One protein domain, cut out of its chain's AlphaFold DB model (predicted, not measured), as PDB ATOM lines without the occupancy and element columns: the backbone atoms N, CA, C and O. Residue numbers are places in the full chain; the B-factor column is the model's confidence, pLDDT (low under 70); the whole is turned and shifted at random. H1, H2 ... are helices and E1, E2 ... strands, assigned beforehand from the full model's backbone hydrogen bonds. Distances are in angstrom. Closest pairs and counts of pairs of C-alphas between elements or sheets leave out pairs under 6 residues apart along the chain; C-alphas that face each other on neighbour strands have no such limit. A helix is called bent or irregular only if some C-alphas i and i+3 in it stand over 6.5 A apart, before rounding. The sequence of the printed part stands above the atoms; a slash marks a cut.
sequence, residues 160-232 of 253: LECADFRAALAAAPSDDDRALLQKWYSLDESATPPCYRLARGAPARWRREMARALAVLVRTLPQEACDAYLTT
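Overview. This is residues 160 to 232 of the 253 residues of the protein "NACHT and WD repeat domain-containing protein 2" of Eumeta variegata (UniProt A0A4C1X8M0). Two helices, H1 and H2, run side by side in opposite directions; the later part of the long helix H3 crosses them, and the small hairpin of E1 and E2 packs where H1 begins and H2 ends. H3 sticks out at its beginning, residues 204 to 208, and after it H4 folds back near its other end. The printed part has 73 residues, with four named helices and two named strands in the order H1 H2 E1 E2 H3 H4; the sheet E1 - E2 is antiparallel and the class is mostly helix. It is compact, with a radius of gyration of the C-alphas of 11.9 A and spans of 33 by 27 by 25 A.

Along the chain. Find C-alpha 162 at (186.805, 174.944, 179.135), where H1 begins; it runs to residue 171, 14.2 A. Next come H2, residues 175 to 184, 14.3 A, then the strands E1, 185 to 188, and E2, 195 to 198. H3, residues 204 to 220, covers 24.8 A, with a kink of 25 degrees near residue 211; it is irregular, with C-alphas 205 and 208 7.6 A apart. H4, residues 223 to 229, ends at C-alpha 229, (180.939, 167.439, 187.950).

Arrangement. Look at Ala 168 and Thr 220, the closest C-alphas of H1 and H3, 4.8 A apart: these helices touch, about perpendicular at 86 degrees, through residues 217 to 220 alone of H3. H2 touches residues 213 to 216 alone of H3, closest at C-alphas 181 and 213, 6.2 A, at a steep tilt of 62 degrees, opposite ways. H1 and H2 are close but not clearly touching, C-alphas 169 and 178 being closest at 5.6 A. H3 and H4 are also close but not clearly touching, closest at C-alphas 218 and 226, 6.4 A. In the hairpin, N 188 and O 195 are 2.8 A apart, within hydrogen-bond range; residues 160 to 161 pair antiparallel with residues 195 to 196 of E2. Every O i to N i+4 pair is within range in H1, H2 and H4, and 11 of 13 are in H3.

Size, cuts and confidence. The C-alphas of Thr 192 and Arg 205, the two farthest apart, are 32.7 A from each other. The printed part has no cut and no long link. Confidence is low, with pLDDT under 70, at residues 200 to 205.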
ATOM      1  N   LEU A 160     186.566 168.729 182.865       93.19
ATOM      2  CA  LEU A 160     185.817 169.966 183.061       93.19
ATOM      3  C   LEU A 160     185.726 170.695 181.726       93.19
ATOM      4  O   LEU A 160     186.704 170.731 180.971       93.19
ATOM      5  N   GLU A 161     184.576 171.289 181.427       95.50
ATOM      6  CA  GLU A 161     184.459 172.148 180.255       95.50
ATOM      7  C   GLU A 161     185.412 173.345 180.348       95.50
ATOM      8  O   GLU A 161     185.758 173.835 181.429       95.50
ATOM      9  N   CYS A 162     185.862 173.830 179.188       96.00
ATOM     10  CA  CYS A 162     186.805 174.944 179.135       96.00
ATOM     11  C   CYS A 162     186.264 176.211 179.804       96.00
ATOM     12  O   CYS A 162     187.040 176.941 180.420       96.00
ATOM     13  N   ALA A 163     184.964 176.482 179.664       95.06
ATOM     14  CA  ALA A 163     184.328 177.645 180.274       95.06
ATOM     15  C   ALA A 163     184.371 177.548 181.805       95.06
ATOM     16  O   ALA A 163     184.893 178.453 182.456       95.06
ATOM     17  N   ASP A 164     183.937 176.414 182.355       96.38
ATOM     18  CA  ASP A 164     183.861 176.191 183.801       96.38
ATOM     19  C   ASP A 164     185.235 176.196 184.467       96.38
ATOM     20  O   ASP A 164     185.428 176.839 185.498       96.38
ATOM     21  N   PHE A 165     186.230 175.540 183.862       96.56
ATOM     22  CA  PHE A 165     187.575 175.518 184.435       96.56
ATOM     23  C   PHE A 165     188.231 176.905 184.428       96.56
ATOM     24  O   PHE A 165     188.877 177.300 185.400       96.56
ATOM     25  N   ARG A 166     188.054 177.681 183.350       95.94
ATOM     26  CA  ARG A 166     188.580 179.054 183.279       95.94
ATOM     27  C   ARG A 166     187.866 179.981 184.258       95.94
ATOM     28  O   ARG A 166     188.533 180.803 184.883       95.94
ATOM     29  N   ALA A 167     186.554 179.826 184.428       95.19
ATOM     30  CA  ALA A 167     185.793 180.554 185.437       95.19
ATOM     31  C   ALA A 167     186.291 180.220 186.853       95.19
ATOM     32  O   ALA A 167     186.573 181.130 187.630       95.19
ATOM     33  N   ALA A 168     186.508 178.935 187.152       95.94
ATOM     34  CA  ALA A 168     187.070 178.494 188.427       95.94
ATOM     35  C   ALA A 168     188.467 179.085 188.688       95.94
ATOM     36  O   ALA A 168     188.740 179.566 189.787       95.94
ATOM     37  N   LEU A 169     189.343 179.115 187.675       96.31
ATOM     38  CA  LEU A 169     190.663 179.747 187.776       96.31
ATOM     39  C   LEU A 169     190.583 181.255 188.046       96.31
ATOM     40  O   LEU A 169     191.368 181.773 188.840       96.31
ATOM     41  N   ALA A 170     189.658 181.958 187.389       96.06
ATOM     42  CA  ALA A 170     189.460 183.391 187.588       96.06
ATOM     43  C   ALA A 170     188.902 183.706 188.987       96.06
ATOM     44  O   ALA A 170     189.295 184.699 189.593       96.06
ATOM     45  N   ALA A 171     188.027 182.843 189.511       96.56
ATOM     46  CA  ALA A 171     187.424 182.977 190.835       96.56
ATOM     47  C   ALA A 171     188.322 182.484 191.987       96.56
ATOM     48  O   ALA A 171     188.020 182.738 193.156       96.56
ATOM     49  N   ALA A 172     189.419 181.777 191.696       95.69
ATOM     50  CA  ALA A 172     190.338 181.290 192.719       95.69
ATOM     51  C   ALA A 172     190.964 182.467 193.506       95.69
ATOM     52  O   ALA A 172     191.480 183.409 192.902       95.69
ATOM     53  N   PRO A 173     190.952 182.445 194.852       89.19
ATOM     54  CA  PRO A 173     191.290 183.624 195.654       89.19
ATOM     55  C   PRO A 173     192.795 183.884 195.781       89.19
ATOM     56  O   PRO A 173     193.191 185.000 196.107       89.19
ATOM     57  N   SER A 174     193.638 182.881 195.538       95.75
ATOM     58  CA  SER A 174     195.093 182.977 195.687       95.75
ATOM     59  C   SER A 174     195.828 182.431 194.464       95.75
ATOM     60  O   SER A 174     195.296 181.599 193.725       95.75
ATOM     61  N   ASP A 175     197.067 182.883 194.261       95.62
ATOM     62  CA  ASP A 175     197.943 182.331 193.220       95.62
ATOM     63  C   ASP A 175     198.286 180.861 193.483       95.62
ATOM     64  O   ASP A 175     198.372 180.079 192.538       95.62
ATOM     65  N   ASP A 176     198.377 180.463 194.753       95.69
ATOM     66  CA  ASP A 176     198.576 179.067 195.148       95.69
ATOM     67  C   ASP A 176     197.400 178.180 194.715       95.69
ATOM     68  O   ASP A 176     197.612 177.087 194.189       95.69
ATOM     69  N   ASP A 177     196.157 178.651 194.878       95.06
ATOM     70  CA  ASP A 177     194.960 177.923 194.437       95.06
ATOM     71  C   ASP A 177     194.912 177.804 192.904       95.06
ATOM     72  O   ASP A 177     194.602 176.734 192.373       95.06
ATOM     73  N   ARG A 178     195.280 178.872 192.177       96.06
ATOM     74  CA  ARG A 178     195.399 178.849 190.707       96.06
ATOM     75  C   ARG A 178     196.453 177.844 190.246       96.06
ATOM     76  O   ARG A 178     196.171 177.010 189.382       96.06
ATOM     77  N   ALA A 179     197.641 177.890 190.845       94.75
ATOM     78  CA  ALA A 179     198.738 176.976 190.547       94.75
ATOM     79  C   ALA A 179     198.362 175.525 190.869       94.75
ATOM     80  O   ALA A 179     198.700 174.609 190.118       94.75
ATOM     81  N   LEU A 180     197.613 175.306 191.953       93.12
ATOM     82  CA  LEU A 180     197.104 173.994 192.325       93.12
ATOM     83  C   LEU A 180     196.149 173.441 191.260       93.12
ATOM     84  O   LEU A 180     196.328 172.305 190.826       93.12
ATOM     85  N   LEU A 181     195.172 174.223 190.795       94.19
ATOM     86  CA  LEU A 181     194.262 173.785 189.730       94.19
ATOM     87  C   LEU A 181     195.014 173.483 188.426       94.19
ATOM     88  O   LEU A 181     194.795 172.431 187.830       94.19
ATOM     89  N   GLN A 182     195.944 174.348 188.017       94.25
ATOM     90  CA  GLN A 182     196.759 174.155 186.807       94.25
ATOM     91  C   GLN A 182     197.721 172.966 186.908       94.25
ATOM     92  O   GLN A 182     198.027 172.326 185.906       94.25
ATOM     93  N   LYS A 183     198.178 172.625 188.117       91.44
ATOM     94  CA  LYS A 183     198.964 171.413 188.362       91.44
ATOM     95  C   LYS A 183     198.145 170.148 188.106       91.44
ATOM     96  O   LYS A 183     198.689 169.155 187.627       91.44
ATOM     97  N   TRP A 184     196.865 170.164 188.470       90.50
ATOM     98  CA  TRP A 184     195.997 168.992 188.366       90.50
ATOM     99  C   TRP A 184     195.273 168.879 187.032       90.50
ATOM    100  O   TRP A 184     194.911 167.768 186.668       90.50
ATOM    101  N   TYR A 185     195.083 169.967 186.293       93.44
ATOM    102  CA  TYR A 185     194.304 169.967 185.059       93.44
ATOM    103  C   TYR A 185     195.081 170.565 183.892       93.44
ATOM    104  O   TYR A 185     195.588 171.681 183.966       93.44
ATOM    105  N   SER A 186     195.093 169.841 182.777       94.38
ATOM    106  CA  SER A 186     195.678 170.285 181.511       94.38
ATOM    107  C   SER A 186     194.617 170.342 180.420       94.38
ATOM    108  O   SER A 186     193.753 169.466 180.365       94.38
ATOM    109  N   LEU A 187     194.701 171.339 179.540       96.19
ATOM    110  CA  LEU A 187     193.826 171.436 178.375       96.19
ATOM    111  C   LEU A 187     194.089 170.265 177.416       96.19
ATOM    112  O   LEU A 187     195.223 170.028 177.008       96.19
ATOM    113  N   ASP A 188     193.029 169.546 177.067       95.06
ATOM    114  CA  ASP A 188     192.994 168.506 176.048       95.06
ATOM    115  C   ASP A 188     192.295 169.066 174.805       95.06
ATOM    116  O   ASP A 188     191.067 169.064 174.697       95.06
ATOM    117  N   GLU A 189     193.091 169.583 173.871       95.75
ATOM    118  CA  GLU A 189     192.610 170.126 172.592       95.75
ATOM    119  C   GLU A 189     192.206 169.031 171.596       95.75
ATOM    120  O   GLU A 189     191.556 169.318 170.596       95.75
ATOM    121  N   SER A 190     192.586 167.776 171.861       94.19
ATOM    122  CA  SER A 190     192.236 166.642 171.003       94.19
ATOM    123  C   SER A 190     190.812 166.137 171.236       94.19
ATOM    124  O   SER A 190     190.262 165.424 170.395       94.19
ATOM    125  N   ALA A 191     190.212 166.496 172.374       90.75
ATOM    126  CA  ALA A 191     188.818 166.218 172.669       90.75
ATOM    127  C   ALA A 191     187.891 167.152 171.873       90.75
ATOM    128  O   ALA A 191     188.194 168.325 171.668       90.75
ATOM    129  N   THR A 192     186.726 166.639 171.473       90.94
ATOM    130  CA  THR A 192     185.686 167.421 170.791       90.94
ATOM    131  C   THR A 192     184.389 167.348 171.607       90.94
ATOM    132  O   THR A 192     183.750 166.293 171.594       90.94
ATOM    133  N   PRO A 193     183.980 168.426 172.310       92.75
ATOM    134  CA  PRO A 193     184.673 169.717 172.427       92.75
ATOM    135  C   PRO A 193     185.954 169.646 173.291       92.75
ATOM    136  O   PRO A 193     186.061 168.748 174.132       92.75
ATOM    137  N   PRO A 194     186.905 170.595 173.128       95.19
ATOM    138  CA  PRO A 194     188.086 170.688 173.985       95.19
ATOM    139  C   PRO A 194     187.707 170.837 175.457       95.19
ATOM    140  O   PRO A 194     186.777 171.575 175.799       95.19
ATOM    141  N   CYS A 195     188.442 170.175 176.345       95.62
ATOM    142  CA  CYS A 195     188.144 170.175 177.777       95.62
ATOM    143  C   CYS A 195     189.418 170.122 178.622       95.62
ATOM    144  O   CYS A 195     190.484 169.746 178.143       95.62
ATOM    145  N   TYR A 196     189.331 170.500 179.894       95.31
ATOM    146  CA  TYR A 196     190.428 170.305 180.837       95.31
ATOM    147  C   TYR A 196     190.341 168.910 181.435       95.31
ATOM    148  O   TYR A 196     189.310 168.532 181.991       95.31
ATOM    149  N   ARG A 197     191.430 168.145 181.352       91.38
ATOM    150  CA  ARG A 197     191.509 166.771 181.847       91.38
ATOM    151  C   ARG A 197     192.395 166.685 183.082       91.38
ATOM    152  O   ARG A 197     193.476 167.272 183.122       91.38
ATOM    153  N   LEU A 198     191.945 165.906 184.063       89.00
ATOM    154  CA  LEU A 198     192.705 165.597 185.269       89.00
ATOM    155  C   LEU A 198     193.997 164.833 184.923       89.00
ATOM    156  O   LEU A 198     193.978 163.828 184.203       89.00
ATOM    157  N   ALA A 199     195.120 165.302 185.461       81.94
ATOM    158  CA  ALA A 199     196.443 164.726 185.279       81.94
ATOM    159  C   ALA A 199     196.522 163.307 185.869       81.94
ATOM    160  O   ALA A 199     196.012 163.013 186.955       81.94
ATOM    161  N   ARG A 200     197.186 162.402 185.141       68.50
ATOM    162  CA  ARG A 200     197.266 160.982 185.510       68.50
ATOM    163  C   ARG A 200     198.120 160.756 186.759       68.50
ATOM    164  O   ARG A 200     199.157 161.384 186.941       68.50
ATOM    165  N   GLY A 201     197.736 159.738 187.535       61.84
ATOM    166  CA  GLY A 201     198.619 159.100 188.510       61.84
ATOM    167  C   GLY A 201     198.730 159.820 189.847       61.84
ATOM    168  O   GLY A 201     199.843 160.051 190.302       61.84
ATOM    169  N   ALA A 202     197.600 160.131 190.487       57.62
ATOM    170  CA  ALA A 202     197.576 160.700 191.830       57.62
ATOM    171  C   ALA A 202     197.898 159.623 192.885       57.62
ATOM    172  O   ALA A 202     197.012 158.858 193.266       57.62
ATOM    173  N   PRO A 203     199.141 159.504 193.382       60.69
ATOM    174  CA  PRO A 203     199.470 158.478 194.353       60.69
ATOM    175  C   PRO A 203     198.889 158.897 195.708       60.69
ATOM    176  O   PRO A 203     198.711 160.085 195.980       60.69
ATOM    177  N   ALA A 204     198.675 157.946 196.618       63.22
ATOM    178  CA  ALA A 204     198.058 158.201 197.929       63.22
ATOM    179  C   ALA A 204     198.703 159.347 198.750       63.22
ATOM    180  O   ALA A 204     198.052 159.935 199.621       63.22
ATOM    181  N   ARG A 205     199.970 159.695 198.474       65.38
ATOM    182  CA  ARG A 205     200.680 160.844 199.064       65.38
ATOM    183  C   ARG A 205     200.076 162.207 198.701       65.38
ATOM    184  O   ARG A 205     200.209 163.147 199.473       65.38
ATOM    185  N   TRP A 206     199.388 162.321 197.568       72.19
ATOM    186  CA  TRP A 206     198.794 163.573 197.096       72.19
ATOM    187  C   TRP A 206     197.365 163.793 197.607       72.19
ATOM    188  O   TRP A 206     196.760 164.807 197.286       72.19
ATOM    189  N   ARG A 207     196.839 162.921 198.483       74.12
ATOM    190  CA  ARG A 207     195.474 163.029 199.042       74.12
ATOM    191  C   ARG A 207     195.144 164.394 199.636       74.12
ATOM    192  O   ARG A 207     194.088 164.939 199.348       74.12
ATOM    193  N   ARG A 208     196.041 164.956 200.454       81.44
ATOM    194  CA  ARG A 208     195.820 166.283 201.060       81.44
ATOM    195  C   ARG A 208     195.739 167.371 199.996       81.44
ATOM    196  O   ARG A 208     194.929 168.278 200.097       81.44
ATOM    197  N   GLU A 209     196.580 167.265 198.980       85.06
ATOM    198  CA  GLU A 209     196.642 168.229 197.894       85.06
ATOM    199  C   GLU A 209     195.427 168.120 196.962       85.06
ATOM    200  O   GLU A 209     194.870 169.144 196.588       85.06
ATOM    201  N   MET A 210     194.956 166.903 196.676       82.00
ATOM    202  CA  MET A 210     193.703 166.664 195.951       82.00
ATOM    203  C   MET A 210     192.489 167.177 196.721       82.00
ATOM    204  O   MET A 210     191.631 167.818 196.133       82.00
ATOM    205  N   ALA A 211     192.426 166.934 198.034       83.75
ATOM    206  CA  ALA A 211     191.346 167.446 198.875       83.75
ATOM    207  C   ALA A 211     191.318 168.981 198.874       83.75
ATOM    208  O   ALA A 211     190.245 169.574 198.813       83.75
ATOM    209  N   ARG A 212     192.492 169.629 198.868       89.75
ATOM    210  CA  ARG A 212     192.584 171.083 198.676       89.75
ATOM    211  C   ARG A 212     192.101 171.506 197.292       89.75
ATOM    212  O   ARG A 212     191.294 172.418 197.216       89.75
ATOM    213  N   ALA A 213     192.536 170.836 196.224       90.31
ATOM    214  CA  ALA A 213     192.107 171.163 194.862       90.31
ATOM    215  C   ALA A 213     190.583 171.025 194.701       90.31
ATOM    216  O   ALA A 213     189.939 171.891 194.119       90.31
ATOM    217  N   LEU A 214     189.999 169.982 195.295       88.81
ATOM    218  CA  LEU A 214     188.557 169.781 195.337       88.81
ATOM    219  C   LEU A 214     187.859 170.908 196.106       88.81
ATOM    220  O   LEU A 214     186.875 171.450 195.620       88.81
ATOM    221  N   ALA A 215     188.372 171.292 197.278       90.50
ATOM    222  CA  ALA A 215     187.812 172.395 198.056       90.50
ATOM    223  C   ALA A 215     187.874 173.734 197.301       90.50
ATOM    224  O   ALA A 215     186.951 174.541 197.413       90.50
ATOM    225  N   VAL A 216     188.931 173.961 196.510       93.75
ATOM    226  CA  VAL A 216     189.005 175.111 195.603       93.75
ATOM    227  C   VAL A 216     187.882 175.024 194.574       93.75
ATOM    228  O   VAL A 216     187.093 175.958 194.511       93.75
ATOM    229  N   LEU A 217     187.745 173.901 193.855       92.69
ATOM    230  CA  LEU A 217     186.690 173.716 192.850       92.69
ATOM    231  C   LEU A 217     185.286 173.944 193.422       92.69
ATOM    232  O   LEU A 217     184.533 174.712 192.839       92.69
ATOM    233  N   VAL A 218     184.961 173.356 194.578       90.94
ATOM    234  CA  VAL A 218     183.660 173.530 195.257       90.94
ATOM    235  C   VAL A 218     183.361 175.002 195.551       90.94
ATOM    236  O   VAL A 218     182.218 175.434 195.459       90.94
ATOM    237  N   ARG A 219     184.380 175.781 195.926       93.19
ATOM    238  CA  ARG A 219     184.222 177.200 196.270       93.19
ATOM    239  C   ARG A 219     184.156 178.107 195.040       93.19
ATOM    240  O   ARG A 219     183.602 179.197 195.135       93.19
ATOM    241  N   THR A 220     184.783 177.711 193.933       94.56
ATOM    242  CA  THR A 220     184.950 178.563 192.746       94.56
ATOM    243  C   THR A 220     183.984 178.246 191.611       94.56
ATOM    244  O   THR A 220     183.723 179.120 190.790       94.56
ATOM    245  N   LEU A 221     183.500 177.007 191.515       93.12
ATOM    246  CA  LEU A 221     182.531 176.613 190.499       93.12
ATOM    247  C   LEU A 221     181.124 177.101 190.877       93.12
ATOM    248  O   LEU A 221     180.781 177.128 192.062       93.12
ATOM    249  N   PRO A 222     180.287 177.464 189.888       90.50
ATOM    250  CA  PRO A 222     178.872 177.695 190.138       90.50
ATOM    251  C   PRO A 222     178.196 176.398 190.604       90.50
ATOM    252  O   PRO A 222     178.639 175.302 190.260       90.50
ATOM    253  N   GLN A 223     177.093 176.521 191.347       86.69
ATOM    254  CA  GLN A 223     176.389 175.361 191.909       86.69
ATOM    255  C   GLN A 223     175.992 174.340 190.831       86.69
ATOM    256  O   GLN A 223     176.200 173.148 191.019       86.69
ATOM    257  N   GLU A 224     175.521 174.805 189.671       88.06
ATOM    258  CA  GLU A 224     175.158 173.942 188.539       88.06
ATOM    259  C   GLU A 224     176.341 173.087 188.051       88.06
ATOM    260  O   GLU A 224     176.183 171.903 187.756       88.06
ATOM    261  N   ALA A 225     177.550 173.657 188.026       87.25
ATOM    262  CA  ALA A 225     178.762 172.926 187.671       87.25
ATOM    263  C   ALA A 225     179.185 171.961 188.789       87.25
ATOM    264  O   ALA A 225     179.626 170.848 188.507       87.25
ATOM    265  N   CYS A 226     179.031 172.340 190.060       85.25
ATOM    266  CA  CYS A 226     179.250 171.415 191.174       85.25
ATOM    267  C   CYS A 226     178.339 170.186 191.058       85.25
ATOM    268  O   CYS A 226     178.836 169.063 191.118       85.25
ATOM    269  N   ASP A 227     177.049 170.388 190.799       82.00
ATOM    270  CA  ASP A 227     176.068 169.309 190.656       82.00
ATOM    271  C   ASP A 227     176.342 168.442 189.415       82.00
ATOM    272  O   ASP A 227     176.096 167.235 189.422       82.00
ATOM    273  N   ALA A 228     176.899 169.026 188.349       83.31
ATOM    274  CA  ALA A 228     177.275 168.294 187.144       83.31
ATOM    275  C   ALA A 228     178.555 167.454 187.322       83.31
ATOM    276  O   ALA A 228     178.619 166.302 186.881       83.31
ATOM    277  N   TYR A 229     179.590 168.017 187.955       82.94
ATOM    278  CA  TYR A 229     180.939 167.439 187.950       82.94
ATOM    279  C   TYR A 229     181.329 166.727 189.241       82.94
ATOM    280  O   TYR A 229     182.072 165.744 189.190       82.94
ATOM    281  N   LEU A 230     180.876 167.214 190.396       73.62
ATOM    282  CA  LEU A 230     181.308 166.751 191.719       73.62
ATOM    283  C   LEU A 230     180.392 165.657 192.263       73.62
ATOM    284  O   LEU A 230     180.072 165.623 193.446       73.62
ATOM    285  N   THR A 231     180.004 164.741 191.379       71.69
ATOM    286  CA  THR A 231     179.144 163.608 191.702       71.69
ATOM    287  C   THR A 231     179.971 162.375 192.042       71.69
ATOM    288  O   THR A 231     180.976 162.047 191.405       71.69
ATOM    289  N   THR A 232     179.545 161.664 193.073       75.06
ATOM    290  CA  THR A 232     180.052 160.343 193.429       75.06
ATOM    291  C   THR A 232     179.577 159.296 192.421       75.06
ATOM    292  O   THR A 232     178.588 159.482 191.710       75.06
TER     293      THR A 232